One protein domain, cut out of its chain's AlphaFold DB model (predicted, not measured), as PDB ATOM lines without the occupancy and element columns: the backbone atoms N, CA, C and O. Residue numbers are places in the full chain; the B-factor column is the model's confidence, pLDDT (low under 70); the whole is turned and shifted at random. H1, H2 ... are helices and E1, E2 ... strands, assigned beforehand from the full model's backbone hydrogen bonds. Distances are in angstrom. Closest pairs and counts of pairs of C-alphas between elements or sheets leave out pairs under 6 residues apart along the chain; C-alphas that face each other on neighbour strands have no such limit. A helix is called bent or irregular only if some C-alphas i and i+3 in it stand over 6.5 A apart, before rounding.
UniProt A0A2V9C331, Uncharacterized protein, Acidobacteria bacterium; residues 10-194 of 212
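What this domain is: This is residues 10 to 194 of the 212 residues of an uncharacterized protein of Acidobacteria bacterium (UniProt A0A2V9C331). A twisted sheet of six strands forms the middle of the domain, with H1 and H2 packed on one face and H3 and H5 on the other. A sharply bent two-stranded ribbon, E6 and E8, packs on H3 and H5, and the small hairpin E2 and E3 crosses E9 and E10. The printed part has 185 residues, with five named helices and ten named strands in the order H1 E1 E2 E3 H2 E4 E5 E6 H3 H4 E7 E8 H5 E9 E10. The six-stranded sheet, order E4 E5 E1 E9 E10 E7, is mixed, and the class is mixed, helices and strands. The whole is compact, with a radius of gyration of the C-alphas of 16.5 A, and rounded, spanning 43 by 42 by 34 A.

How they stand to each other: The large sheet runs E4, residues 71 to 75; E5, 81 to 85; E1, 24 to 29; E9, 172 to 181; E10, 184 to 193; and E7, 130 to 132. Hairpin E4 and E5 has N 72 and O 84 within hydrogen-bond range at 2.8 A, and hairpin E9 and E10 has N 175 and O 190 at 2.8 A; both are antiparallel. The other neighbours are parallel: E5 and E1 with N 83 and O 25 at 2.8 A, E1 and E9 with N 176 and O 26 at 2.8 A, E10 and E7 with N 131 and O 185 at 2.9 A. Three layers, helices on both faces of this sheet, are made with H1, residues 10 to 20, and H2, 58 to 67, on one face, and H3, 108 to 116, and H5, 159 to 169, on the other. H1 lies over E1 and E9 at a height of 8.8 A, H2 over E4 at 8.4 A and H3 over E10 at 8.2 A, each along the strands. H3 and H5 touch, their closest C-alphas those of Ala 111 and Val 166, 6.6 A apart, at a shallow tilt of 22 degrees, opposite ways. H4, residues 119 to 127, only grazes the sheet with residues 122 to 125. E6, residues 96 to 105, bends by 62 degrees at residue 99, and its antiparallel neighbour E8, 150 to 158, by 87 degrees at residue 155; N 97 and O 157 are 2.7 A apart. The antiparallel hairpin E2, residues 31 to 34, and E3, 39 to 42, has N 40 and O 33 at 3.0 A. It makes a sandwich, two sheets face to face, with the large sheet, their strands at 78 degrees; the closest C-alphas of E2 and E9 are those of Cys 32 and Cys 179, 5.4 A apart. In the five helices every O i to N i+4 pair is within hydrogen-bond range.

Where its parts are: E9 measures 29.7 A from first to last C-alpha, E10 29.5 A, E6 21.3 A, E8 17.9 A, E1 17.3 A, and H1 and H5 15.6 A each. H1 begins at C-alpha 10 (49.282, 43.242, 7.681), E9 at C-alpha 172 (54.003, 35.706, -2.504), and E10 ends at C-alpha 193 (53.498, 39.107, -4.994).

The domain as a whole: The C-alphas farthest apart, those of Pro 53 and Lys 127, are 47.1 A apart. The printed part has no cut. The links E3 to H2, residues 43 to 57, and E7 to E8, 133 to 149, are long. Mean pLDDT of the printed part is 84.3; residues 33 to 43, 133 to 142, 183 and 194 are under 70.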
ATOM      1  N   GLU A  10      49.233  43.597   9.101       87.00
ATOM      2  CA  GLU A  10      49.282  43.242   7.681       87.00
ATOM      3  C   GLU A  10      50.537  43.781   6.983       87.00
ATOM      4  O   GLU A  10      51.240  43.019   6.320       87.00
ATOM      5  N   ASN A  11      50.851  45.062   7.175       84.81
ATOM      6  CA  ASN A  11      52.028  45.699   6.592       84.81
ATOM      7  C   ASN A  11      53.325  45.102   7.146       84.81
ATOM      8  O   ASN A  11      54.238  44.831   6.371       84.81
ATOM      9  N   PHE A  12      53.391  44.855   8.461       88.56
ATOM     10  CA  PHE A  12      54.565  44.248   9.094       88.56
ATOM     11  C   PHE A  12      54.854  42.860   8.504       88.56
ATOM     12  O   PHE A  12      55.964  42.589   8.050       88.56
ATOM     13  N   VAL A  13      53.841  41.990   8.432       89.69
ATOM     14  CA  VAL A  13      53.998  40.633   7.885       89.69
ATOM     15  C   VAL A  13      54.315  40.675   6.388       89.69
ATOM     16  O   VAL A  13      55.194  39.948   5.928       89.69
ATOM     17  N   GLN A  14      53.650  41.543   5.619       87.38
ATOM     18  CA  GLN A  14      53.936  41.717   4.193       87.38
ATOM     19  C   GLN A  14      55.381  42.127   3.933       87.38
ATOM     20  O   GLN A  14      56.014  41.575   3.032       87.38
ATOM     21  N   GLU A  15      55.912  43.060   4.723       84.88
ATOM     22  CA  GLU A  15      57.302  43.487   4.617       84.88
ATOM     23  C   GLU A  15      58.260  42.318   4.873       84.88
ATOM     24  O   GLU A  15      59.179  42.104   4.084       84.88
ATOM     25  N   MET A  16      58.009  41.499   5.901       85.50
ATOM     26  CA  MET A  16      58.865  40.346   6.206       85.50
ATOM     27  C   MET A  16      58.869  39.310   5.076       85.50
ATOM     28  O   MET A  16      59.932  38.835   4.667       85.50
ATOM     29  N   PHE A  17      57.698  38.985   4.521       88.62
ATOM     30  CA  PHE A  17      57.594  38.058   3.389       88.62
ATOM     31  C   PHE A  17      58.284  38.619   2.142       88.62
ATOM     32  O   PHE A  17      58.974  37.883   1.437       88.62
ATOM     33  N   PHE A  18      58.167  39.928   1.902       83.56
ATOM     34  CA  PHE A  18      58.831  40.604   0.793       83.56
ATOM     35  C   PHE A  18      60.358  40.583   0.923       83.56
ATOM     36  O   PHE A  18      61.045  40.195  -0.021       83.56
ATOM     37  N   VAL A  19      60.891  40.968   2.085       80.75
ATOM     38  CA  VAL A  19      62.340  41.057   2.335       80.75
ATOM     39  C   VAL A  19      63.005  39.681   2.286       80.75
ATOM     40  O   VAL A  19      64.119  39.559   1.784       80.75
ATOM     41  N   THR A  20      62.326  38.641   2.767       81.50
ATOM     42  CA  THR A  20      62.881  37.274   2.828       81.50
ATOM     43  C   THR A  20      62.531  36.406   1.625       81.50
ATOM     44  O   THR A  20      62.934  35.249   1.571       81.50
ATOM     45  N   GLN A  21      61.770  36.949   0.673       85.31
ATOM     46  CA  GLN A  21      61.235  36.221  -0.476       85.31
ATOM     47  C   GLN A  21      60.456  34.949  -0.104       85.31
ATOM     48  O   GLN A  21      60.437  33.967  -0.848       85.31
ATOM     49  N   SER A  22      59.796  34.973   1.052       87.50
ATOM     50  CA  SER A  22      59.003  33.849   1.538       87.50
ATOM     51  C   SER A  22      57.617  33.840   0.899       87.50
ATOM     52  O   SER A  22      57.058  34.888   0.573       87.50
ATOM     53  N   SER A  23      57.041  32.646   0.759       91.75
ATOM     54  CA  SER A  23      55.645  32.470   0.348       91.75
ATOM     55  C   SER A  23      54.804  31.891   1.477       91.75
ATOM     56  O   SER A  23      55.320  31.209   2.368       91.75
ATOM     57  N   GLY A  24      53.502  32.154   1.432       94.56
ATOM     58  CA  GLY A  24      52.556  31.562   2.366       94.56
ATOM     59  C   GLY A  24      51.305  32.400   2.560       94.56
ATOM     60  O   GLY A  24      50.777  32.974   1.604       94.56
ATOM     61  N   SER A  25      50.822  32.451   3.798       95.12
ATOM     62  CA  SER A  25      49.499  32.979   4.109       95.12
ATOM     63  C   SER A  25      49.459  33.864   5.341       95.12
ATOM     64  O   SER A  25      50.124  33.587   6.338       95.12
ATOM     65  N   LEU A  26      48.576  34.857   5.299       93.75
ATOM     66  CA  LEU A  26      48.206  35.687   6.433       93.75
ATOM     67  C   LEU A  26      46.685  35.691   6.575       93.75
ATOM     68  O   LEU A  26      45.991  36.203   5.702       93.75
ATOM     69  N   ALA A  27      46.172  35.141   7.671       93.56
ATOM     70  CA  ALA A  27      44.754  35.203   8.016       93.56
ATOM     71  C   ALA A  27      44.564  36.129   9.220       93.56
ATOM     72  O   ALA A  27      45.120  35.872  10.286       93.56
ATOM     73  N   LEU A  28      43.788  37.198   9.047       90.56
ATOM     74  CA  LEU A  28      43.579  38.230  10.059       90.56
ATOM     75  C   LEU A  28      42.101  38.498  10.296       90.56
ATOM     76  O   LEU A  28      41.292  38.506   9.363       90.56
ATOM     77  N   ARG A  29      41.765  38.812  11.545       87.81
ATOM     78  CA  ARG A  29      40.497  39.432  11.893       87.81
ATOM     79  C   ARG A  29      40.756  40.856  12.359       87.81
ATOM     80  O   ARG A  29      41.708  41.119  13.080       87.81
ATOM     81  N   GLY A  30      39.916  41.783  11.916       82.38
ATOM     82  CA  GLY A  30      40.065  43.195  12.254       82.38
ATOM     83  C   GLY A  30      38.733  43.917  12.365       82.38
ATOM     84  O   GLY A  30      37.664  43.305  12.466       82.38
ATOM     85  N   THR A  31      38.801  45.245  12.318       76.62
ATOM     86  CA  THR A  31      37.628  46.118  12.428       76.62
ATOM     87  C   THR A  31      37.153  46.556  11.043       76.62
ATOM     88  O   THR A  31      37.952  46.872  10.159       76.62
ATOM     89  N   CYS A  32      35.833  46.587  10.838       72.69
ATOM     90  CA  CYS A  32      35.256  47.104   9.601       72.69
ATOM     91  C   CYS A  32      35.309  48.639   9.593       72.69
ATOM     92  O   CYS A  32      34.622  49.265  10.398       72.69
ATOM     93  N   MET A  33      36.035  49.247   8.649       65.50
ATOM     94  CA  MET A  33      35.932  50.687   8.381       65.50
ATOM     95  C   MET A  33      35.322  50.920   6.999       65.50
ATOM     96  O   MET A  33      35.784  50.385   5.992       65.50
ATOM     97  N   ALA A  34      34.259  51.719   6.943       56.03
ATOM     98  CA  ALA A  34      33.758  52.229   5.675       56.03
ATOM     99  C   ALA A  34      34.738  53.296   5.165       56.03
ATOM    100  O   ALA A  34      35.020  54.246   5.891       56.03
ATOM    101  N   THR A  35      35.271  53.139   3.952       53.44
ATOM    102  CA  THR A  35      35.980  54.218   3.245       53.44
ATOM    103  C   THR A  35      35.132  54.682   2.062       53.44
ATOM    104  O   THR A  35      34.267  53.944   1.585       53.44
ATOM    105  N   ASP A  36      35.404  55.888   1.568       41.69
ATOM    106  CA  ASP A  36      34.623  56.561   0.520       41.69
ATOM    107  C   ASP A  36      34.620  55.822  -0.835       41.69
ATOM    108  O   ASP A  36      33.793  56.103  -1.698       41.69
ATOM    109  N   VAL A  37      35.542  54.870  -1.030       43.53
ATOM    110  CA  VAL A  37      35.738  54.136  -2.297       43.53
ATOM    111  C   VAL A  37      35.470  52.629  -2.143       43.53
ATOM    112  O   VAL A  37      35.219  51.937  -3.127       43.53
ATOM    113  N   ALA A  38      35.496  52.116  -0.908       49.31
ATOM    114  CA  ALA A  38      35.149  50.743  -0.532       49.31
ATOM    115  C   ALA A  38      35.096  50.615   1.001       49.31
ATOM    116  O   ALA A  38      35.800  51.319   1.713       49.31
ATOM    117  N   SER A  39      34.344  49.670   1.558       48.94
ATOM    118  CA  SER A  39      34.589  49.288   2.957       48.94
ATOM    119  C   SER A  39      35.825  48.388   3.033       48.94
ATOM    120  O   SER A  39      35.812  47.307   2.446       48.94
ATOM    121  N   ASP A  40      36.878  48.821   3.731       59.53
ATOM    122  CA  ASP A  40      38.113  48.049   3.911       59.53
ATOM    123  C   ASP A  40      38.083  47.311   5.261       59.53
ATOM    124  O   ASP A  40      37.498  47.775   6.249       59.53
ATOM    125  N   VAL A  41      38.715  46.139   5.298       59.34
ATOM    126  CA  VAL A  41      39.028  45.462   6.554       59.34
ATOM    127  C   VAL A  41      40.365  46.013   7.019       59.34
ATOM    128  O   VAL A  41      41.420  45.653   6.483       59.34
ATOM    129  N   VAL A  42      40.322  46.900   8.010       62.84
ATOM    130  CA  VAL A  42      41.538  47.445   8.604       62.84
ATOM    131  C   VAL A  42      42.054  46.414   9.598       62.84
ATOM    132  O   VAL A  42      41.394  46.100  10.591       62.84
ATOM    133  N   SER A  43      43.219  45.846   9.271       63.53
ATOM    134  CA  SER A  43      43.997  45.018  10.192       63.53
ATOM    135  C   SER A  43      44.261  45.796  11.476       63.53
ATOM    136  O   SER A  43      44.492  47.004  11.422       63.53
ATOM    137  N   ASP A  44      44.289  45.094  12.607       70.31
ATOM    138  CA  ASP A  44      44.545  45.698  13.912       70.31
ATOM    139  C   ASP A  44      45.804  46.574  13.900       70.31
ATOM    140  O   ASP A  44      46.828  46.242  13.284       70.31
ATOM    141  N   ALA A  45      45.688  47.723  14.570       76.25
ATOM    142  CA  ALA A  45      46.796  48.636  14.773       76.25
ATOM    143  C   ALA A  45      47.917  47.914  15.525       76.25
ATOM    144  O   ALA A  45      47.670  47.206  16.501       76.25
ATOM    145  N   LEU A  46      49.151  48.135  15.083       81.31
ATOM    146  CA  LEU A  46      50.344  47.602  15.726       81.31
ATOM    147  C   LEU A  46      51.124  48.788  16.311       81.31
ATOM    148  O   LEU A  46      52.006  49.317  15.642       81.31
ATOM    149  N   PRO A  47      50.757  49.279  17.513       74.44
ATOM    150  CA  PRO A  47      51.296  50.532  18.052       74.44
ATOM    151  C   PRO A  47      52.788  50.446  18.392       74.44
ATOM    152  O   PRO A  47      53.488  51.449  18.320       74.44
ATOM    153  N   HIS A  48      53.264  49.250  18.737       82.12
ATOM    154  CA  HIS A  48      54.664  48.970  19.042       82.12
ATOM    155  C   HIS A  48      55.112  47.788  18.173       82.12
ATOM    156  O   HIS A  48      55.110  46.648  18.647       82.12
ATOM    157  N   PRO A  49      55.382  48.016  16.873       83.31
ATOM    158  CA  PRO A  49      55.843  46.951  15.996       83.31
ATOM    159  C   PRO A  49      57.190  46.421  16.500       83.31
ATOM    160  O   PRO A  49      58.001  47.212  16.982       83.31
ATOM    161  N   PRO A  50      57.451  45.107  16.399       85.88
ATOM    162  CA  PRO A  50      58.751  44.562  16.752       85.88
ATOM    163  C   PRO A  50      59.882  45.265  15.995       85.88
ATOM    164  O   PRO A  50      59.862  45.338  14.765       85.88
ATOM    165  N   GLU A  51      60.872  45.764  16.730       83.31
ATOM    166  CA  GLU A  51      62.039  46.435  16.161       83.31
ATOM    167  C   GLU A  51      63.244  45.489  16.116       83.31
ATOM    168  O   GLU A  51      63.442  44.659  17.002       83.31
ATOM    169  N   GLY A  52      64.027  45.604  15.040       76.81
ATOM    170  CA  GLY A  52      65.194  44.765  14.789       76.81
ATOM    171  C   GLY A  52      66.461  45.205  15.544       76.81
ATOM    172  O   GLY A  52      66.422  46.103  16.384       76.81
ATOM    173  N   PRO A  53      67.624  44.619  15.201       80.38
ATOM    174  CA  PRO A  53      67.865  43.811  14.006       80.38
ATOM    175  C   PRO A  53      67.266  42.403  14.097       80.38
ATOM    176  O   PRO A  53      67.304  41.774  15.146       80.38
ATOM    177  N   PHE A  54      66.759  41.915  12.965       82.75
ATOM    178  CA  PHE A  54      66.339  40.529  12.783       82.75
ATOM    179  C   PHE A  54      67.288  39.833  11.808       82.75
ATOM    180  O   PHE A  54      67.636  40.402  10.769       82.75
ATOM    181  N   HIS A  55      67.704  38.611  12.119       81.62
ATOM    182  CA  HIS A  55      68.664  37.842  11.324       81.62
ATOM    183  C   HIS A  55      68.004  36.818  10.394       81.62
ATOM    184  O   HIS A  55      68.626  36.354   9.440       81.62
ATOM    185  N   ASN A  56      66.747  36.468  10.651       85.62
ATOM    186  CA  ASN A  56      65.926  35.575   9.836       85.62
ATOM    187  C   ASN A  56      64.444  35.961   9.984       85.62
ATOM    188  O   ASN A  56      64.115  36.844  10.768       85.62
ATOM    189  N   ILE A  57      63.553  35.324   9.218       86.44
ATOM    190  CA  ILE A  57      62.109  35.619   9.266       86.44
ATOM    191  C   ILE A  57      61.406  35.071  10.515       86.44
ATOM    192  O   ILE A  57      60.350  35.574  10.890       86.44
ATOM    193  N   ASP A  58      61.979  34.078  11.184       91.50
ATOM    194  CA  ASP A  58      61.348  33.462  12.346       91.50
ATOM    195  C   ASP A  58      61.419  34.408  13.567       91.50
ATOM    196  O   ASP A  58      60.462  34.504  14.331       91.50
ATOM    197  N   GLU A  59      62.499  35.186  13.712       91.44
ATOM    198  CA  GLU A  59      62.676  36.201  14.768       91.44
ATOM    199  C   GLU A  59      61.593  37.307  14.799       91.44
ATOM    200  O   GLU A  59      60.974  37.489  15.851       91.44
ATOM    201  N   PRO A  60      61.300  38.040  13.701       90.56
ATOM    202  CA  PRO A  60      60.268  39.073  13.693       90.56
ATOM    203  C   PRO A  60      58.871  38.486  13.882       90.56
ATOM    204  O   PRO A  60      58.028  39.126  14.507       90.56
ATOM    205  N   LEU A  61      58.610  37.274  13.379       92.19
ATOM    206  CA  LEU A  61      57.331  36.592  13.588       92.19
ATOM    207  C   LEU A  61      57.169  36.130  15.043       92.19
ATOM    208  O   LEU A  61      56.093  36.276  15.620       92.19
ATOM    209  N   ALA A  62      58.235  35.633  15.674       92.88
ATOM    210  CA  ALA A  62      58.235  35.301  17.097       92.88
ATOM    211  C   ALA A  62      58.011  36.547  17.963       92.88
ATOM    212  O   ALA A  62      57.192  36.513  18.882       92.88
ATOM    213  N   ALA A  63      58.677  37.658  17.647       92.12
ATOM    214  CA  ALA A  63      58.470  38.925  18.339       92.12
ATOM    215  C   ALA A  63      57.050  39.479  18.111       92.12
ATOM    216  O   ALA A  63      56.435  39.992  19.046       92.12
ATOM    217  N   LEU A  64      56.483  39.304  16.911       91.69
ATOM    218  CA  LEU A  64      55.092  39.656  16.616       91.69
ATOM    219  C   LEU A  64      54.115  38.892  17.521       91.69
ATOM    220  O   LEU A  64      53.230  39.507  18.110       91.69
ATOM    221  N   SER A  65      54.307  37.583  17.695       92.69
ATOM    222  CA  SER A  65      53.495  36.775  18.614       92.69
ATOM    223  C   SER A  65      53.652  37.175  20.087       92.69
ATOM    224  O   SER A  65      52.746  36.935  20.878       92.69
ATOM    225  N   GLN A  66      54.762  37.806  20.483       91.44
ATOM    226  CA  GLN A  66      54.923  38.331  21.847       91.44
ATOM    227  C   GLN A  66      54.128  39.622  22.065       91.44
ATOM    228  O   GLN A  66      53.480  39.775  23.099       91.44
ATOM    229  N   VAL A  67      54.157  40.549  21.101       90.12
ATOM    230  CA  VAL A  67      53.432  41.831  21.206       90.12
ATOM    231  C   VAL A  67      51.937  41.689  20.911       90.12
ATOM    232  O   VAL A  67      51.131  42.478  21.402       90.12
ATOM    233  N   ALA A  68      51.558  40.671  20.139       89.31
ATOM    234  CA  ALA A  68      50.186  40.354  19.767       89.31
ATOM    235  C   ALA A  68      49.915  38.846  19.966       89.31
ATOM    236  O   ALA A  68      49.945  38.088  19.000       89.31
ATOM    237  N   PRO A  69      49.602  38.394  21.200       90.88
ATOM    238  CA  PRO A  69      49.485  36.965  21.536       90.88
ATOM    239  C   PRO A  69      48.380  36.181  20.816       90.88
ATOM    240  O   PRO A  69      48.416  34.956  20.800       90.88
ATOM    241  N   HIS A  70      47.401  36.871  20.228       89.94
ATOM    242  CA  HIS A  70      46.365  36.269  19.378       89.94
ATOM    243  C   HIS A  70      46.903  35.891  17.985       89.94
ATOM    244  O   HIS A  70      46.246  35.176  17.230       89.94
ATOM    245  N   LEU A  71      48.098  36.376  17.624       93.12
ATOM    246  CA  LEU A  71      48.792  36.012  16.401       93.12
ATOM    247  C   LEU A  71      49.748  34.858  16.666       93.12
ATOM    248  O   LEU A  71      50.650  34.925  17.502       93.12
ATOM    249  N   SER A  72      49.599  33.821  15.864       95.00
ATOM    250  CA  SER A  72      50.475  32.662  15.830       95.00
ATOM    251  C   SER A  72      51.068  32.509  14.440       95.00
ATOM    252  O   SER A  72      50.527  33.007  13.447       95.00
ATOM    253  N   TRP A  73      52.191  31.808  14.364       95.69
ATOM    254  CA  TRP A  73      52.769  31.443  13.089       95.69
ATOM    255  C   TRP A  73      53.350  30.037  13.128       95.69
ATOM    256  O   TRP A  73      53.806  29.564  14.168       95.69
ATOM    257  N   ILE A  74      53.322  29.373  11.978       95.50
ATOM    258  CA  ILE A  74      53.994  28.094  11.754       95.50
ATOM    259  C   ILE A  74      54.664  28.100  10.384       95.50
ATOM    260  O   ILE A  74      54.264  28.839   9.482       95.50
ATOM    261  N   ARG A  75      55.654  27.230  10.210       93.31
ATOM    262  CA  ARG A  75      56.153  26.833   8.896       93.31
ATOM    263  C   ARG A  75      55.613  25.444   8.593       93.31
ATOM    264  O   ARG A  75      55.812  24.532   9.394       93.31
ATOM    265  N   ASP A  76      54.884  25.296   7.494       90.69
ATOM    266  CA  ASP A  76      54.321  23.997   7.127       90.69
ATOM    267  C   ASP A  76      55.367  23.065   6.489       90.69
ATOM    268  O   ASP A  76      56.518  23.443   6.256       90.69
ATOM    269  N   GLY A  77      54.965  21.819   6.222       87.31
ATOM    270  CA  GLY A  77      55.839  20.801   5.630       87.31
ATOM    271  C   GLY A  77      56.313  21.117   4.207       87.31
ATOM    272  O   GLY A  77      57.249  20.478   3.734       87.31
ATOM    273  N   GLU A  78      55.712  22.103   3.536       86.38
ATOM    274  CA  GLU A  78      56.139  22.597   2.223       86.38
ATOM    275  C   GLU A  78      56.999  23.868   2.323       86.38
ATOM    276  O   GLU A  78      57.391  24.446   1.310       86.38
ATOM    277  N   GLY A  79      57.316  24.307   3.543       88.06
ATOM    278  CA  GLY A  79      58.134  25.484   3.804       88.06
ATOM    279  C   GLY A  79      57.371  26.808   3.748       88.06
ATOM    280  O   GLY A  79      58.002  27.853   3.945       88.06
ATOM    281  N   MET A  80      56.049  26.794   3.536       92.06
ATOM    282  CA  MET A  80      55.248  28.016   3.557       92.06
ATOM    283  C   MET A  80      55.061  28.518   4.981       92.06
ATOM    284  O   MET A  80      54.787  27.758   5.913       92.06
ATOM    285  N   LEU A  81      55.157  29.834   5.134       94.75
ATOM    286  CA  LEU A  81      54.875  30.501   6.396       94.75
ATOM    287  C   LEU A  81      53.381  30.784   6.521       94.75
ATOM    288  O   LEU A  81      52.770  31.401   5.648       94.75
ATOM    289  N   ARG A  82      52.790  30.351   7.629       95.69
ATOM    290  CA  ARG A  82      51.374  30.527   7.939       95.69
ATOM    291  C   ARG A  82      51.271  31.437   9.140       95.69
ATOM    292  O   ARG A  82      51.545  30.992  10.245       95.69
ATOM    293  N   VAL A  83      50.898  32.693   8.927       95.31
ATOM    294  CA  VAL A  83      50.613  33.644  10.004       95.31
ATOM    295  C   VAL A  83      49.105  33.732  10.181       95.31
ATOM    296  O   VAL A  83      48.356  33.874   9.210       95.31
ATOM    297  N   ARG A  84      48.643  33.608  11.421       94.56
ATOM    298  CA  ARG A  84      47.229  33.454  11.726       94.56
ATOM    299  C   ARG A  84      46.845  34.165  13.011       94.56
ATOM    300  O   ARG A  84      47.442  33.935  14.056       94.56
ATOM    301  N   ASP A  85      45.763  34.912  12.924       92.88
ATOM    302  CA  ASP A  85      44.974  35.382  14.052       92.88
ATOM    303  C   ASP A  85      43.984  34.302  14.521       92.88
ATOM    304  O   ASP A  85      43.182  33.789  13.733       92.88
ATOM    305  N   ASP A  86      44.043  33.936  15.802       92.31
ATOM    306  CA  ASP A  86      43.192  32.906  16.409       92.31
ATOM    307  C   ASP A  86      41.698  33.279  16.442       92.31
ATOM    308  O   ASP A  86      40.839  32.398  16.538       92.31
ATOM    309  N   ARG A  87      41.366  34.563  16.259       90.00
ATOM    310  CA  ARG A  87      39.989  35.076  16.218       90.00
ATOM    311  C   ARG A  87      39.302  34.839  14.868       90.00
ATOM    312  O   ARG A  87      38.094  35.087  14.754       90.00
ATOM    313  N   VAL A  88      40.041  34.411  13.841       90.25
ATOM    314  CA  VAL A  88      39.513  34.145  12.493       90.25
ATOM    315  C   VAL A  88      38.656  32.874  12.478       90.25
ATOM    316  O   VAL A  88      39.062  31.835  12.996       90.25
ATOM    317  N   GLN A  89      37.484  32.930  11.837       89.19
ATOM    318  CA  GLN A  89      36.514  31.823  11.796       89.19
ATOM    319  C   GLN A  89      36.840  30.693  10.805       89.19
ATOM    320  O   GLN A  89      36.364  29.576  10.996       89.19
ATOM    321  N   ASP A  90      37.628  30.953   9.756       84.19
ATOM    322  CA  ASP A  90      38.102  29.979   8.745       84.19
ATOM    323  C   ASP A  90      37.083  29.238   7.888       84.19
ATOM    324  O   ASP A  90      37.463  28.539   6.950       84.19
ATOM    325  N   ASP A  91      35.800  29.367   8.166       93.12
ATOM    326  CA  ASP A  91      34.738  28.711   7.411       93.12
ATOM    327  C   ASP A  91      34.827  28.951   5.892       93.12
ATOM    328  O   ASP A  91      34.672  27.993   5.139       93.12
ATOM    329  N   VAL A  92      35.170  30.164   5.443       92.38
ATOM    330  CA  VAL A  92      35.399  30.502   4.030       92.38
ATOM    331  C   VAL A  92      36.624  29.784   3.477       92.38
ATOM    332  O   VAL A  92      36.556  29.196   2.400       92.38
ATOM    333  N   LEU A  93      37.734  29.791   4.217       95.19
ATOM    334  CA  LEU A  93      38.984  29.139   3.814       95.19
ATOM    335  C   LEU A  93      38.834  27.611   3.719       95.19
ATOM    336  O   LEU A  93      39.521  26.967   2.927       95.19
ATOM    337  N   ARG A  94      37.903  27.038   4.487       96.81
ATOM    338  CA  ARG A  94      37.606  25.602   4.547       96.81
ATOM    339  C   ARG A  94      36.547  25.132   3.551       96.81
ATOM    340  O   ARG A  94      36.279  23.931   3.496       96.81
ATOM    341  N   ILE A  95      35.939  26.026   2.766       97.06
ATOM    342  CA  ILE A  95      34.970  25.628   1.734       97.06
ATOM    343  C   ILE A  95      35.669  24.703   0.741       97.06
ATOM    344  O   ILE A  95      36.670  25.083   0.138       97.06
ATOM    345  N   ARG A  96      35.119  23.500   0.556       97.75
ATOM    346  CA  ARG A  96      35.597  22.535  -0.434       97.75
ATOM    347  C   ARG A  96      35.023  22.871  -1.807       97.75
ATOM    348  O   ARG A  96      33.811  23.003  -1.964       97.75
ATOM    349  N   LEU A  97      35.911  23.006  -2.778       97.25
ATOM    350  CA  LEU A  97      35.651  23.369  -4.161       97.25
ATOM    351  C   LEU A  97      35.759  22.109  -5.008       97.25
ATOM    352  O   LEU A  97      36.812  21.467  -5.064       97.25
ATOM    353  N   GLN A  98      34.680  21.750  -5.700       97.06
ATOM    354  CA  GLN A  98      34.707  20.601  -6.601       97.06
ATOM    355  C   GLN A  98      35.634  20.870  -7.784       97.06
ATOM    356  O   GLN A  98      36.347  19.971  -8.238       97.06
ATOM    357  N   ARG A  99      35.628  22.111  -8.282       95.62
ATOM    358  CA  ARG A  99      36.513  22.560  -9.353       95.62
ATOM    359  C   ARG A  99      36.770  24.061  -9.285       95.62
ATOM    360  O   ARG A  99      35.832  24.840  -9.161       95.62
ATOM    361  N   VAL A 100      38.023  24.450  -9.489       95.06
ATOM    362  CA  VAL A 100      38.425  25.829  -9.798       95.06
ATOM    363  C   VAL A 100      39.032  25.836 -11.189       95.06
ATOM    364  O   VAL A 100      39.945  25.059 -11.449       95.06
ATOM    365  N   HIS A 101      38.521  26.693 -12.071       94.56
ATOM    366  CA  HIS A 101      39.023  26.835 -13.436       94.56
ATOM    367  C   HIS A 101      39.783  28.155 -13.579       94.56
ATOM    368  O   HIS A 101      39.168  29.221 -13.534       94.56
ATOM    369  N   PHE A 102      41.101  28.081 -13.771       93.31
ATOM    370  CA  PHE A 102      41.946  29.252 -13.997       93.31
ATOM    371  C   PHE A 102      41.964  29.631 -15.477       93.31
ATOM    372  O   PHE A 102      42.406  28.856 -16.334       93.31
ATOM    373  N   ARG A 103      41.530  30.855 -15.788       90.31
ATOM    374  CA  ARG A 103      41.297  31.329 -17.166       90.31
ATOM    375  C   ARG A 103      42.510  32.024 -17.788       90.31
ATOM    376  O   ARG A 103      42.371  32.979 -18.549       90.31
ATOM    377  N   GLY A 104      43.718  31.544 -17.486       88.44
ATOM    378  CA  GLY A 104      44.952  32.158 -17.985       88.44
ATOM    379  C   GLY A 104      45.297  33.456 -17.272       88.44
ATOM    380  O   GLY A 104      45.711  34.420 -17.928       88.44
ATOM    381  N   ALA A 105      45.126  33.445 -15.949       87.50
ATOM    382  CA  ALA A 105      45.467  34.534 -15.049       87.50
ATOM    383  C   ALA A 105      46.936  34.934 -15.229       87.50
ATOM    384  O   ALA A 105      47.834  34.089 -15.198       87.50
ATOM    385  N   VAL A 106      47.165  36.227 -15.444       86.69
ATOM    386  CA  VAL A 106      48.505  36.830 -15.581       86.69
ATOM    387  C   VAL A 106      48.906  37.585 -14.322       86.69
ATOM    388  O   VAL A 106      50.095  37.781 -14.076       86.69
ATOM    389  N   HIS A 107      47.916  37.978 -13.521       85.00
ATOM    390  CA  HIS A 107      48.092  38.543 -12.199       85.00
ATOM    391  C   HIS A 107      47.478  37.620 -11.147       85.00
ATOM    392  O   HIS A 107      46.484  36.940 -11.418       85.00
ATOM    393  N   PRO A 108      48.042  37.594  -9.931       87.31
ATOM    394  CA  PRO A 108      47.520  36.733  -8.883       87.31
ATOM    395  C   PRO A 108      46.107  37.150  -8.452       87.31
ATOM    396  O   PRO A 108      45.314  36.289  -8.091       87.31
ATOM    397  N   ASP A 109      45.753  38.431  -8.580       84.50
ATOM    398  CA  ASP A 109      44.391  38.923  -8.351       84.50
ATOM    399  C   ASP A 109      43.360  38.285  -9.298       84.50
ATOM    400  O   ASP A 109      42.261  37.942  -8.860       84.50
ATOM    401  N   ASP A 110      43.719  38.047 -10.568       86.50
ATOM    402  CA  ASP A 110      42.845  37.349 -11.523       86.50
ATOM    403  C   ASP A 110      42.608  35.899 -11.063       86.50
ATOM    404  O   ASP A 110      41.492  35.379 -11.114       86.50
ATOM    405  N   ALA A 111      43.661  35.245 -10.563       91.06
ATOM    406  CA  ALA A 111      43.586  33.877 -10.061       91.06
ATOM    407  C   ALA A 111      42.774  33.784  -8.758       91.06
ATOM    408  O   ALA A 111      41.971  32.866  -8.591       91.06
ATOM    409  N   VAL A 112      42.928  34.753  -7.850       91.12
ATOM    410  CA  VAL A 112      42.092  34.882  -6.646       91.12
ATOM    411  C   VAL A 112      40.631  35.088  -7.034       91.12
ATOM    412  O   VAL A 112      39.747  34.461  -6.446       91.12
ATOM    413  N   GLN A 113      40.358  35.918  -8.044       89.69
ATOM    414  CA  GLN A 113      39.003  36.112  -8.549       89.69
ATOM    415  C   GLN A 113      38.412  34.808  -9.093       89.69
ATOM    416  O   GLN A 113      37.242  34.531  -8.826       89.69
ATOM    417  N   ASP A 114      39.188  33.998  -9.816       92.31
ATOM    418  CA  ASP A 114      38.746  32.683 -10.295       92.31
ATOM    419  C   ASP A 114      38.404  31.739  -9.123       92.31
ATOM    420  O   ASP A 114      37.358  31.086  -9.159       92.31
ATOM    421  N   VAL A 115      39.200  31.732  -8.041       94.25
ATOM    422  CA  VAL A 115      38.913  30.951  -6.817       94.25
ATOM    423  C   VAL A 115      37.621  31.423  -6.144       94.25
ATOM    424  O   VAL A 115      36.730  30.619  -5.864       94.25
ATOM    425  N   LEU A 116      37.479  32.729  -5.903       91.88
ATOM    426  CA  LEU A 116      36.310  33.291  -5.216       91.88
ATOM    427  C   LEU A 116      35.032  33.258  -6.067       91.88
ATOM    428  O   LEU A 116      33.923  33.337  -5.534       91.88
ATOM    429  N   SER A 117      35.168  33.116  -7.387       91.38
ATOM    430  CA  SER A 117      34.044  32.960  -8.312       91.38
ATOM    431  C   SER A 117      33.491  31.535  -8.363       91.38
ATOM    432  O   SER A 117      32.450  31.329  -8.998       91.38
ATOM    433  N   ALA A 118      34.138  30.570  -7.696       94.56
ATOM    434  CA  ALA A 118      33.662  29.195  -7.624       94.56
ATOM    435  C   ALA A 118      32.211  29.135  -7.090       94.56
ATOM    436  O   ALA A 118      31.859  29.874  -6.156       94.56
ATOM    437  N   PRO A 119      31.340  28.284  -7.669       95.44
ATOM    438  CA  PRO A 119      29.927  28.211  -7.294       95.44
ATOM    439  C   PRO A 119      29.691  28.008  -5.794       95.44
ATOM    440  O   PRO A 119      28.774  28.603  -5.228       95.44
ATOM    441  N   GLU A 120      30.529  27.203  -5.149       96.44
ATOM    442  CA  GLU A 120      30.463  26.858  -3.733       96.44
ATOM    443  C   GLU A 120      30.745  28.073  -2.845       96.44
ATOM    444  O   GLU A 120      29.988  28.341  -1.910       96.44
ATOM    445  N   VAL A 121      31.767  28.868  -3.187       94.06
ATOM    446  CA  VAL A 121      32.101  30.116  -2.480       94.06
ATOM    447  C   VAL A 121      30.971  31.126  -2.634       94.06
ATOM    448  O   VAL A 121      30.475  31.670  -1.648       94.06
ATOM    449  N   ARG A 122      30.481  31.327  -3.864       92.81
ATOM    450  CA  ARG A 122      29.372  32.255  -4.137       92.81
ATOM    451  C   ARG A 122      28.090  31.853  -3.414       92.81
ATOM    452  O   ARG A 122      27.378  32.713  -2.892       92.81
ATOM    453  N   ALA A 123      27.781  30.557  -3.380       94.25
ATOM    454  CA  ALA A 123      26.630  30.036  -2.655       94.25
ATOM    455  C   ALA A 123      26.773  30.272  -1.146       94.25
ATOM    456  O   ALA A 123      25.808  30.700  -0.508       94.25
ATOM    457  N   TYR A 124      27.969  30.052  -0.597       93.56
ATOM    458  CA  TYR A 124      28.270  30.299   0.808       93.56
ATOM    459  C   TYR A 124      28.155  31.784   1.171       93.56
ATOM    460  O   TYR A 124      27.487  32.119   2.148       93.56
ATOM    461  N   PHE A 125      28.723  32.686   0.368       90.81
ATOM    462  CA  PHE A 125      28.642  34.131   0.608       90.81
ATOM    463  C   PHE A 125      27.204  34.636   0.586       90.81
ATOM    464  O   PHE A 125      26.792  35.356   1.494       90.81
ATOM    465  N   ARG A 126      26.403  34.189  -0.388       89.56
ATOM    466  CA  ARG A 126      24.979  34.538  -0.458       89.56
ATOM    467  C   ARG A 126      24.202  34.026   0.754       89.56
ATOM    468  O   ARG A 126      23.364  34.751   1.274       89.56
ATOM    469  N   LYS A 127      24.459  32.788   1.192       92.31
ATOM    470  CA  LYS A 127      23.768  32.174   2.338       92.31
ATOM    471  C   LYS A 127      24.097  32.876   3.659       92.31
ATOM    472  O   LYS A 127      23.222  32.980   4.509       92.31
ATOM    473  N   ASN A 128      25.338  33.328   3.825       88.75
ATOM    474  CA  ASN A 128      25.835  33.905   5.077       88.75
ATOM    475  C   ASN A 128      25.927  35.440   5.046       88.75
ATOM    476  O   ASN A 128      26.541  36.021   5.935       88.75
ATOM    477  N   HIS A 129      25.341  36.091   4.033       86.56
ATOM    478  CA  HIS A 129      25.356  37.550   3.865       86.56
ATOM    479  C   HIS A 129      26.766  38.161   3.953       86.56
ATOM    480  O   HIS A 129      26.980  39.181   4.608       86.56
ATOM    481  N   ILE A 130      27.734  37.507   3.302       84.25
ATOM    482  CA  ILE A 130      29.129  37.951   3.285       84.25
ATOM    483  C   ILE A 130      29.344  38.916   2.118       84.25
ATOM    484  O   ILE A 130      29.115  38.558   0.960       84.25
ATOM    485  N   GLU A 131      29.824  40.123   2.414       79.31
ATOM    486  CA  GLU A 131      30.278  41.081   1.403       79.31
ATOM    487  C   GLU A 131      31.756  40.845   1.077       79.31
ATOM    488  O   GLU A 131      32.588  40.668   1.972       79.31
ATOM    489  N   VAL A 132      32.098  40.871  -0.211       72.38
ATOM    490  CA  VAL A 132      33.479  40.671  -0.662       72.38
ATOM    491  C   VAL A 132      34.107  42.013  -0.996       72.38
ATOM    492  O   VAL A 132      33.690  42.686  -1.937       72.38
ATOM    493  N   GLY A 133      35.145  42.385  -0.253       60.47
ATOM    494  CA  GLY A 133      35.997  43.523  -0.577       60.47
ATOM    495  C   GLY A 133      37.091  43.106  -1.553       60.47
ATOM    496  O   GLY A 133      38.233  42.929  -1.139       60.47
ATOM    497  N   LEU A 134      36.770  42.908  -2.834       57.47
ATOM    498  CA  LEU A 134      37.801  42.747  -3.868       57.47
ATOM    499  C   LEU A 134      38.328  44.130  -4.252       57.47
ATOM    500  O   LEU A 134      37.684  44.863  -4.999       57.47
ATOM    501  N   VAL A 135      39.497  44.503  -3.731       51.12
ATOM    502  CA  VAL A 135      40.180  45.740  -4.129       51.12
ATOM    503  C   VAL A 135      41.239  45.394  -5.171       51.12
ATOM    504  O   VAL A 135      42.396  45.154  -4.834       51.12
ATOM    505  N   PHE A 136      40.849  45.396  -6.446       52.12
ATOM    506  CA  PHE A 136      41.789  45.280  -7.562       52.12
ATOM    507  C   PHE A 136      42.554  46.602  -7.710       52.12
ATOM    508  O   PHE A 136      42.013  47.586  -8.212       52.12
ATOM    509  N   ARG A 137      43.809  46.666  -7.250       47.12
ATOM    510  CA  ARG A 137      44.644  47.887  -7.356       47.12
ATOM    511  C   ARG A 137      45.551  47.898  -8.585       47.12
ATOM    512  O   ARG A 137      46.524  48.652  -8.624       47.12
ATOM    513  N   HIS A 138      45.295  47.053  -9.575       53.56
ATOM    514  CA  HIS A 138      46.207  46.878 -10.699       53.56
ATOM    515  C   HIS A 138      45.620  47.468 -11.977       53.56
ATOM    516  O   HIS A 138      44.545  47.083 -12.428       53.56
ATOM    517  N   LEU A 139      46.358  48.405 -12.575       49.16
ATOM    518  CA  LEU A 139      46.150  48.775 -13.968       49.16
ATOM    519  C   LEU A 139      46.575  47.578 -14.818       49.16
ATOM    520  O   LEU A 139      47.727  47.148 -14.736       49.16
ATOM    521  N   ALA A 140      45.650  47.039 -15.613       54.75
ATOM    522  CA  ALA A 140      45.973  45.979 -16.556       54.75
ATOM    523  C   ALA A 140      47.127  46.451 -17.462       54.75
ATOM    524  O   ALA A 140      47.056  47.556 -18.014       54.75
ATOM    525  N   PRO A 141      48.211  45.670 -17.611       56.78
ATOM    526  CA  PRO A 141      49.318  46.069 -18.460       56.78
ATOM    527  C   PRO A 141      48.838  46.204 -19.909       56.78
ATOM    528  O   PRO A 141      48.039  45.403 -20.391       56.78
ATOM    529  N   LEU A 142      49.384  47.195 -20.624       56.31
ATOM    530  CA  LEU A 142      49.068  47.476 -22.034       56.31
ATOM    531  C   LEU A 142      49.285  46.255 -22.952       56.31
ATOM    532  O   LEU A 142      48.711  46.181 -24.036       56.31
ATOM    533  N   SER A 143      50.100  45.282 -22.525       71.62
ATOM    534  CA  SER A 143      50.200  43.967 -23.151       71.62
ATOM    535  C   SER A 143      50.529  42.884 -22.127       71.62
ATOM    536  O   SER A 143      51.398  43.056 -21.279       71.62
ATOM    537  N   THR A 144      49.869  41.735 -22.260       72.62
ATOM    538  CA  THR A 144      50.129  40.517 -21.472       72.62
ATOM    539  C   THR A 144      50.821  39.430 -22.307       72.62
ATOM    540  O   THR A 144      50.854  38.252 -21.936       72.62
ATOM    541  N   LYS A 145      51.332  39.791 -23.493       75.00
ATOM    542  CA  LYS A 145      51.963  38.850 -24.423       75.00
ATOM    543  C   LYS A 145      53.305  38.372 -23.857       75.00
ATOM    544  O   LYS A 145      54.144  39.184 -23.494       75.00
ATOM    545  N   GLY A 146      53.499  37.053 -23.810       74.12
ATOM    546  CA  GLY A 146      54.734  36.426 -23.320       74.12
ATOM    547  C   GLY A 146      54.854  36.308 -21.797       74.12
ATOM    548  O   GLY A 146      55.839  35.749 -21.327       74.12
ATOM    549  N   LEU A 147      53.871  36.791 -21.027       79.81
ATOM    550  CA  LEU A 147      53.854  36.593 -19.577       79.81
ATOM    551  C   LEU A 147      53.411  35.166 -19.216       79.81
ATOM    552  O   LEU A 147      52.546  34.616 -19.911       79.81
ATOM    553  N   PRO A 148      53.952  34.579 -18.131       82.94
ATOM    554  CA  PRO A 148      53.457  33.323 -17.583       82.94
ATOM    555  C   PRO A 148      51.961  33.424 -17.264       82.94
ATOM    556  O   PRO A 148      51.503  34.440 -16.741       82.94
ATOM    557  N   ARG A 149      51.203  32.363 -17.558       89.75
ATOM    558  CA  ARG A 149      49.758  32.295 -17.312       89.75
ATOM    559  C   ARG A 149      49.403  31.088 -16.475       89.75
ATOM    560  O   ARG A 149      49.713  29.963 -16.863       89.75
ATOM    561  N   LEU A 150      48.695  31.327 -15.381       90.69
ATOM    562  CA  LEU A 150      48.073  30.253 -14.632       90.69
ATOM    563  C   LEU A 150      46.790  29.835 -15.358       90.69
ATOM    564  O   LEU A 150      45.811  30.582 -15.423       90.69
ATOM    565  N   SER A 151      46.823  28.639 -15.936       92.94
ATOM    566  CA  SER A 151      45.704  28.012 -16.636       92.94
ATOM    567  C   SER A 151      45.530  26.579 -16.161       92.94
ATOM    568  O   SER A 151      46.512  25.905 -15.856       92.94
ATOM    569  N   GLY A 152      44.291  26.098 -16.167       92.81
ATOM    570  CA  GLY A 152      43.973  24.707 -15.858       92.81
ATOM    571  C   GLY A 152      42.883  24.578 -14.808       92.81
ATOM    572  O   GLY A 152      42.249  25.560 -14.427       92.81
ATOM    573  N   ASP A 153      42.672  23.345 -14.359       95.00
ATOM    574  CA  ASP A 153      41.677  23.019 -13.346       95.00
ATOM    575  C   ASP A 153      42.352  22.496 -12.077       95.00
ATOM    576  O   ASP A 153      43.157  21.566 -12.139       95.00
ATOM    577  N   LEU A 154      41.941  23.015 -10.922       95.12
ATOM    578  CA  LEU A 154      42.080  22.311  -9.648       95.12
ATOM    579  C   LEU A 154      40.774  21.608  -9.328       95.12
ATOM    580  O   LEU A 154      39.697  22.106  -9.658       95.12
ATOM    581  N   ARG A 155      40.856  20.448  -8.684       96.62
ATOM    582  CA  ARG A 155      39.687  19.658  -8.298       96.62
ATOM    583  C   ARG A 155      39.820  19.207  -6.864       96.62
ATOM    584  O   ARG A 155      40.905  18.805  -6.462       96.62
ATOM    585  N   ASP A 156      38.694  19.217  -6.165       97.00
ATOM    586  CA  ASP A 156      38.567  18.656  -4.823       97.00
ATOM    587  C   ASP A 156      39.542  19.268  -3.798       97.00
ATOM    588  O   ASP A 156      40.179  18.569  -3.012       97.00
ATOM    589  N   VAL A 157      39.647  20.599  -3.824       97.44
ATOM    590  CA  VAL A 157      40.524  21.403  -2.956       97.44
ATOM    591  C   VAL A 157      39.701  22.361  -2.106       97.44
ATOM    592  O   VAL A 157      38.603  22.751  -2.484       97.44
ATOM    593  N   THR A 158      40.215  22.776  -0.960       97.94
ATOM    594  CA  THR A 158      39.659  23.887  -0.181       97.94
ATOM    595  C   THR A 158      40.025  25.241  -0.792       97.94
ATOM    596  O   THR A 158      40.934  25.343  -1.617       97.94
ATOM    597  N   VAL A 159      39.342  26.310  -0.369       96.75
ATOM    598  CA  VAL A 159      39.724  27.685  -0.736       96.75
ATOM    599  C   VAL A 159      41.168  27.980  -0.323       96.75
ATOM    600  O   VAL A 159      41.915  28.518  -1.133       96.75
ATOM    601  N   ALA A 160      41.585  27.592   0.887       95.88
ATOM    602  CA  ALA A 160      42.968  27.763   1.336       95.88
ATOM    603  C   ALA A 160      43.968  27.041   0.419       95.88
ATOM    604  O   ALA A 160      44.919  27.657  -0.049       95.88
ATOM    605  N   GLU A 161      43.720  25.773   0.083       96.50
ATOM    606  CA  GLU A 161      44.597  24.998  -0.810       96.50
ATOM    607  C   GLU A 161      44.633  25.569  -2.238       96.50
ATOM    608  O   GLU A 161      45.676  25.552  -2.898       96.50
ATOM    609  N   ALA A 162      43.512  26.113  -2.723       96.62
ATOM    610  CA  ALA A 162      43.462  26.799  -4.007       96.62
ATOM    611  C   ALA A 162      44.289  28.097  -3.985       96.62
ATOM    612  O   ALA A 162      45.027  28.361  -4.933       96.62
ATOM    613  N   LEU A 163      44.228  28.880  -2.902       95.81
ATOM    614  CA  LEU A 163      45.065  30.072  -2.715       95.81
ATOM    615  C   LEU A 163      46.548  29.714  -2.560       95.81
ATOM    616  O   LEU A 163      47.404  30.406  -3.111       95.81
ATOM    617  N   ASP A 164      46.859  28.596  -1.902       95.44
ATOM    618  CA  ASP A 164      48.219  28.059  -1.833       95.44
ATOM    619  C   ASP A 164      48.753  27.738  -3.224       95.44
ATOM    620  O   ASP A 164      49.896  28.050  -3.545       95.44
ATOM    621  N   HIS A 165      47.932  27.147  -4.092       95.00
ATOM    622  CA  HIS A 165      48.316  26.918  -5.482       95.00
ATOM    623  C   HIS A 165      48.621  28.230  -6.220       95.00
ATOM    624  O   HIS A 165      49.609  28.299  -6.954       95.00
ATOM    625  N   VAL A 166      47.834  29.286  -5.979       93.31
ATOM    626  CA  VAL A 166      48.082  30.615  -6.558       93.31
ATOM    627  C   VAL A 166      49.436  31.164  -6.113       93.31
ATOM    628  O   VAL A 166      50.206  31.587  -6.972       93.31
ATOM    629  N   VAL A 167      49.771  31.126  -4.819       92.75
ATOM    630  CA  VAL A 167      51.060  31.666  -4.335       92.75
ATOM    631  C   VAL A 167      52.259  30.767  -4.629       92.75
ATOM    632  O   VAL A 167      53.381  31.260  -4.663       92.75
ATOM    633  N   ARG A 168      52.061  29.473  -4.915       91.38
ATOM    634  CA  ARG A 168      53.127  28.631  -5.494       91.38
ATOM    635  C   ARG A 168      53.473  29.074  -6.915       91.38
ATOM    636  O   ARG A 168      54.642  29.062  -7.287       91.38
ATOM    637  N   TYR A 169      52.470  29.456  -7.707       91.50
ATOM    638  CA  TYR A 169      52.678  29.920  -9.080       91.50
ATOM    639  C   TYR A 169      53.155  31.380  -9.144       91.50
ATOM    640  O   TYR A 169      54.028  31.721  -9.941       91.50
ATOM    641  N   PHE A 170      52.592  32.236  -8.294       89.50
ATOM    642  CA  PHE A 170      52.975  33.632  -8.109       89.50
ATOM    643  C   PHE A 170      53.587  33.799  -6.708       89.50
ATOM    644  O   PHE A 170      52.850  34.173  -5.791       89.50
ATOM    645  N   PRO A 171      54.900  33.528  -6.527       89.12
ATOM    646  CA  PRO A 171      55.562  33.586  -5.224       89.12
ATOM    647  C   PRO A 171      55.178  34.835  -4.436       89.12
ATOM    648  O   PRO A 171      55.323  35.967  -4.915       89.12
ATOM    649  N   GLY A 172      54.637  34.630  -3.240       90.50
ATOM    650  CA  GLY A 172      54.003  35.706  -2.504       90.50
ATOM    651  C   GLY A 172      53.203  35.278  -1.287       90.50
ATOM    652  O   GLY A 172      53.225  34.131  -0.843       90.50
ATOM    653  N   LEU A 173      52.479  36.252  -0.755       91.62
ATOM    654  CA  LEU A 173      51.620  36.112   0.408       91.62
ATOM    655  C   LEU A 173      50.167  36.277  -0.024       91.62
ATOM    656  O   LEU A 173      49.801  37.354  -0.500       91.62
ATOM    657  N   TRP A 174      49.321  35.271   0.192       92.75
ATOM    658  CA  TRP A 174      47.881  35.511   0.162       92.75
ATOM    659  C   TRP A 174      47.424  36.000   1.533       92.75
ATOM    660  O   TRP A 174      47.812  35.469   2.573       92.75
ATOM    661  N   VAL A 175      46.611  37.049   1.532       90.62
ATOM    662  CA  VAL A 175      46.075  37.675   2.734       90.62
ATOM    663  C   VAL A 175      44.570  37.493   2.733       90.62
ATOM    664  O   VAL A 175      43.891  37.966   1.823       90.62
ATOM    665  N   TYR A 176      44.066  36.824   3.761       90.62
ATOM    666  CA  TYR A 176      42.655  36.716   4.090       90.62
ATOM    667  C   TYR A 176      42.360  37.628   5.275       90.62
ATOM    668  O   TYR A 176      42.993  37.517   6.325       90.62
ATOM    669  N   LYS A 177      41.388  38.522   5.122       87.81
ATOM    670  CA  LYS A 177      40.921  39.390   6.202       87.81
ATOM    671  C   LYS A 177      39.430  39.244   6.381       87.81
ATOM    672  O   LYS A 177      38.697  39.259   5.394       87.81
ATOM    673  N   GLU A 178      38.986  39.202   7.628       86.50
ATOM    674  CA  GLU A 178      37.570  39.276   7.955       86.50
ATOM    675  C   GLU A 178      37.264  40.317   9.028       86.50
ATOM    676  O   GLU A 178      38.045  40.564   9.945       86.50
ATOM    677  N   CYS A 179      36.089  40.920   8.922       83.81
ATOM    678  CA  CYS A 179      35.506  41.729   9.981       83.81
ATOM    679  C   CYS A 179      33.989  41.531   9.989       83.81
ATOM    680  O   CYS A 179      33.402  41.090   8.997       83.81
ATOM    681  N   ALA A 180      33.346  41.859  11.105       77.00
ATOM    682  CA  ALA A 180      31.893  41.833  11.219       77.00
ATOM    683  C   ALA A 180      31.384  43.183  11.734       77.00
ATOM    684  O   ALA A 180      31.980  43.761  12.643       77.00
ATOM    685  N   ASN A 181      30.280  43.667  11.164       70.25
ATOM    686  CA  ASN A 181      29.520  44.807  11.667       70.25
ATOM    687  C   ASN A 181      28.035  44.419  11.743       70.25
ATOM    688  O   ASN A 181      27.351  44.321  10.723       70.25
ATOM    689  N   GLY A 182      27.546  44.143  12.954       71.38
ATOM    690  CA  GLY A 182      26.218  43.563  13.154       71.38
ATOM    691  C   GLY A 182      26.117  42.162  12.540       71.38
ATOM    692  O   GLY A 182      26.938  41.296  12.835       71.38
ATOM    693  N   SER A 183      25.112  41.939  11.691       67.50
ATOM    694  CA  SER A 183      24.922  40.675  10.960       67.50
ATOM    695  C   SER A 183      25.729  40.578   9.662       67.50
ATOM    696  O   SER A 183      25.794  39.500   9.073       67.50
ATOM    697  N   LEU A 184      26.332  41.678   9.201       70.25
ATOM    698  CA  LEU A 184      27.118  41.701   7.974       70.25
ATOM    699  C   LEU A 184      28.564  41.325   8.279       70.25
ATOM    700  O   LEU A 184      29.236  41.966   9.092       70.25
ATOM    701  N   ARG A 185      29.054  40.300   7.586       80.94
ATOM    702  CA  ARG A 185      30.460  39.901   7.612       80.94
ATOM    703  C   ARG A 185      31.111  40.299   6.301       80.94
ATOM    704  O   ARG A 185      30.530  40.130   5.235       80.94
ATOM    705  N   ARG A 186      32.331  40.813   6.376       79.38
ATOM    706  CA  ARG A 186      33.118  41.165   5.196       79.38
ATOM    707  C   ARG A 186      34.360  40.323   5.136       79.38
ATOM    708  O   ARG A 186      34.988  40.084   6.167       79.38
ATOM    709  N   VAL A 187      34.705  39.914   3.926       83.19
ATOM    710  CA  VAL A 187      35.920  39.161   3.647       83.19
ATOM    711  C   VAL A 187      36.689  39.843   2.524       83.19
ATOM    712  O   VAL A 187      36.117  40.234   1.506       83.19
ATOM    713  N   MET A 188      37.997  39.970   2.709       81.50
ATOM    714  CA  MET A 188      38.937  40.418   1.690       81.50
ATOM    715  C   MET A 188      39.983  39.332   1.477       81.50
ATOM    716  O   MET A 188      40.586  38.857   2.436       81.50
ATOM    717  N   VAL A 189      40.204  38.968   0.217       81.62
ATOM    718  CA  VAL A 189      41.289  38.074  -0.187       81.62
ATOM    719  C   VAL A 189      42.114  38.790  -1.239       81.62
ATOM    720  O   VAL A 189      41.560  39.281  -2.221       81.62
ATOM    721  N   ARG A 190      43.424  38.871  -1.025       81.94
ATOM    722  CA  ARG A 190      44.371  39.457  -1.981       81.94
ATOM    723  C   ARG A 190      45.681  38.693  -1.977       81.94
ATOM    724  O   ARG A 190      45.984  38.017  -0.998       81.94
ATOM    725  N   VAL A 191      46.480  38.840  -3.027       82.44
ATOM    726  CA  VAL A 191      47.839  38.288  -3.068       82.44
ATOM    727  C   VAL A 191      48.841  39.421  -3.231       82.44
ATOM    728  O   VAL A 191      48.785  40.199  -4.178       82.44
ATOM    729  N   ALA A 192      49.789  39.503  -2.304       78.44
ATOM    730  CA  ALA A 192      50.959  40.354  -2.420       78.44
ATOM    731  C   ALA A 192      52.100  39.532  -3.034       78.44
ATOM    732  O   ALA A 192      52.705  38.697  -2.361       78.44
ATOM    733  N   ALA A 193      52.378  39.754  -4.319       73.19
ATOM    734  CA  ALA A 193      53.498  39.107  -4.994       73.19
ATOM    735  C   ALA A 193      54.836  39.635  -4.449       73.19
ATOM    736  O   ALA A 193      55.063  40.848  -4.382       73.19
ATOM    737  N   VAL A 194      55.747  38.724  -4.117       68.75
ATOM    738  CA  VAL A 194      57.145  39.061  -3.848       68.75
ATOM    739  C   VAL A 194      57.784  39.357  -5.203       68.75
ATOM    740  O   VAL A 194      57.703  38.556  -6.135       68.75
TER     741      VAL A 194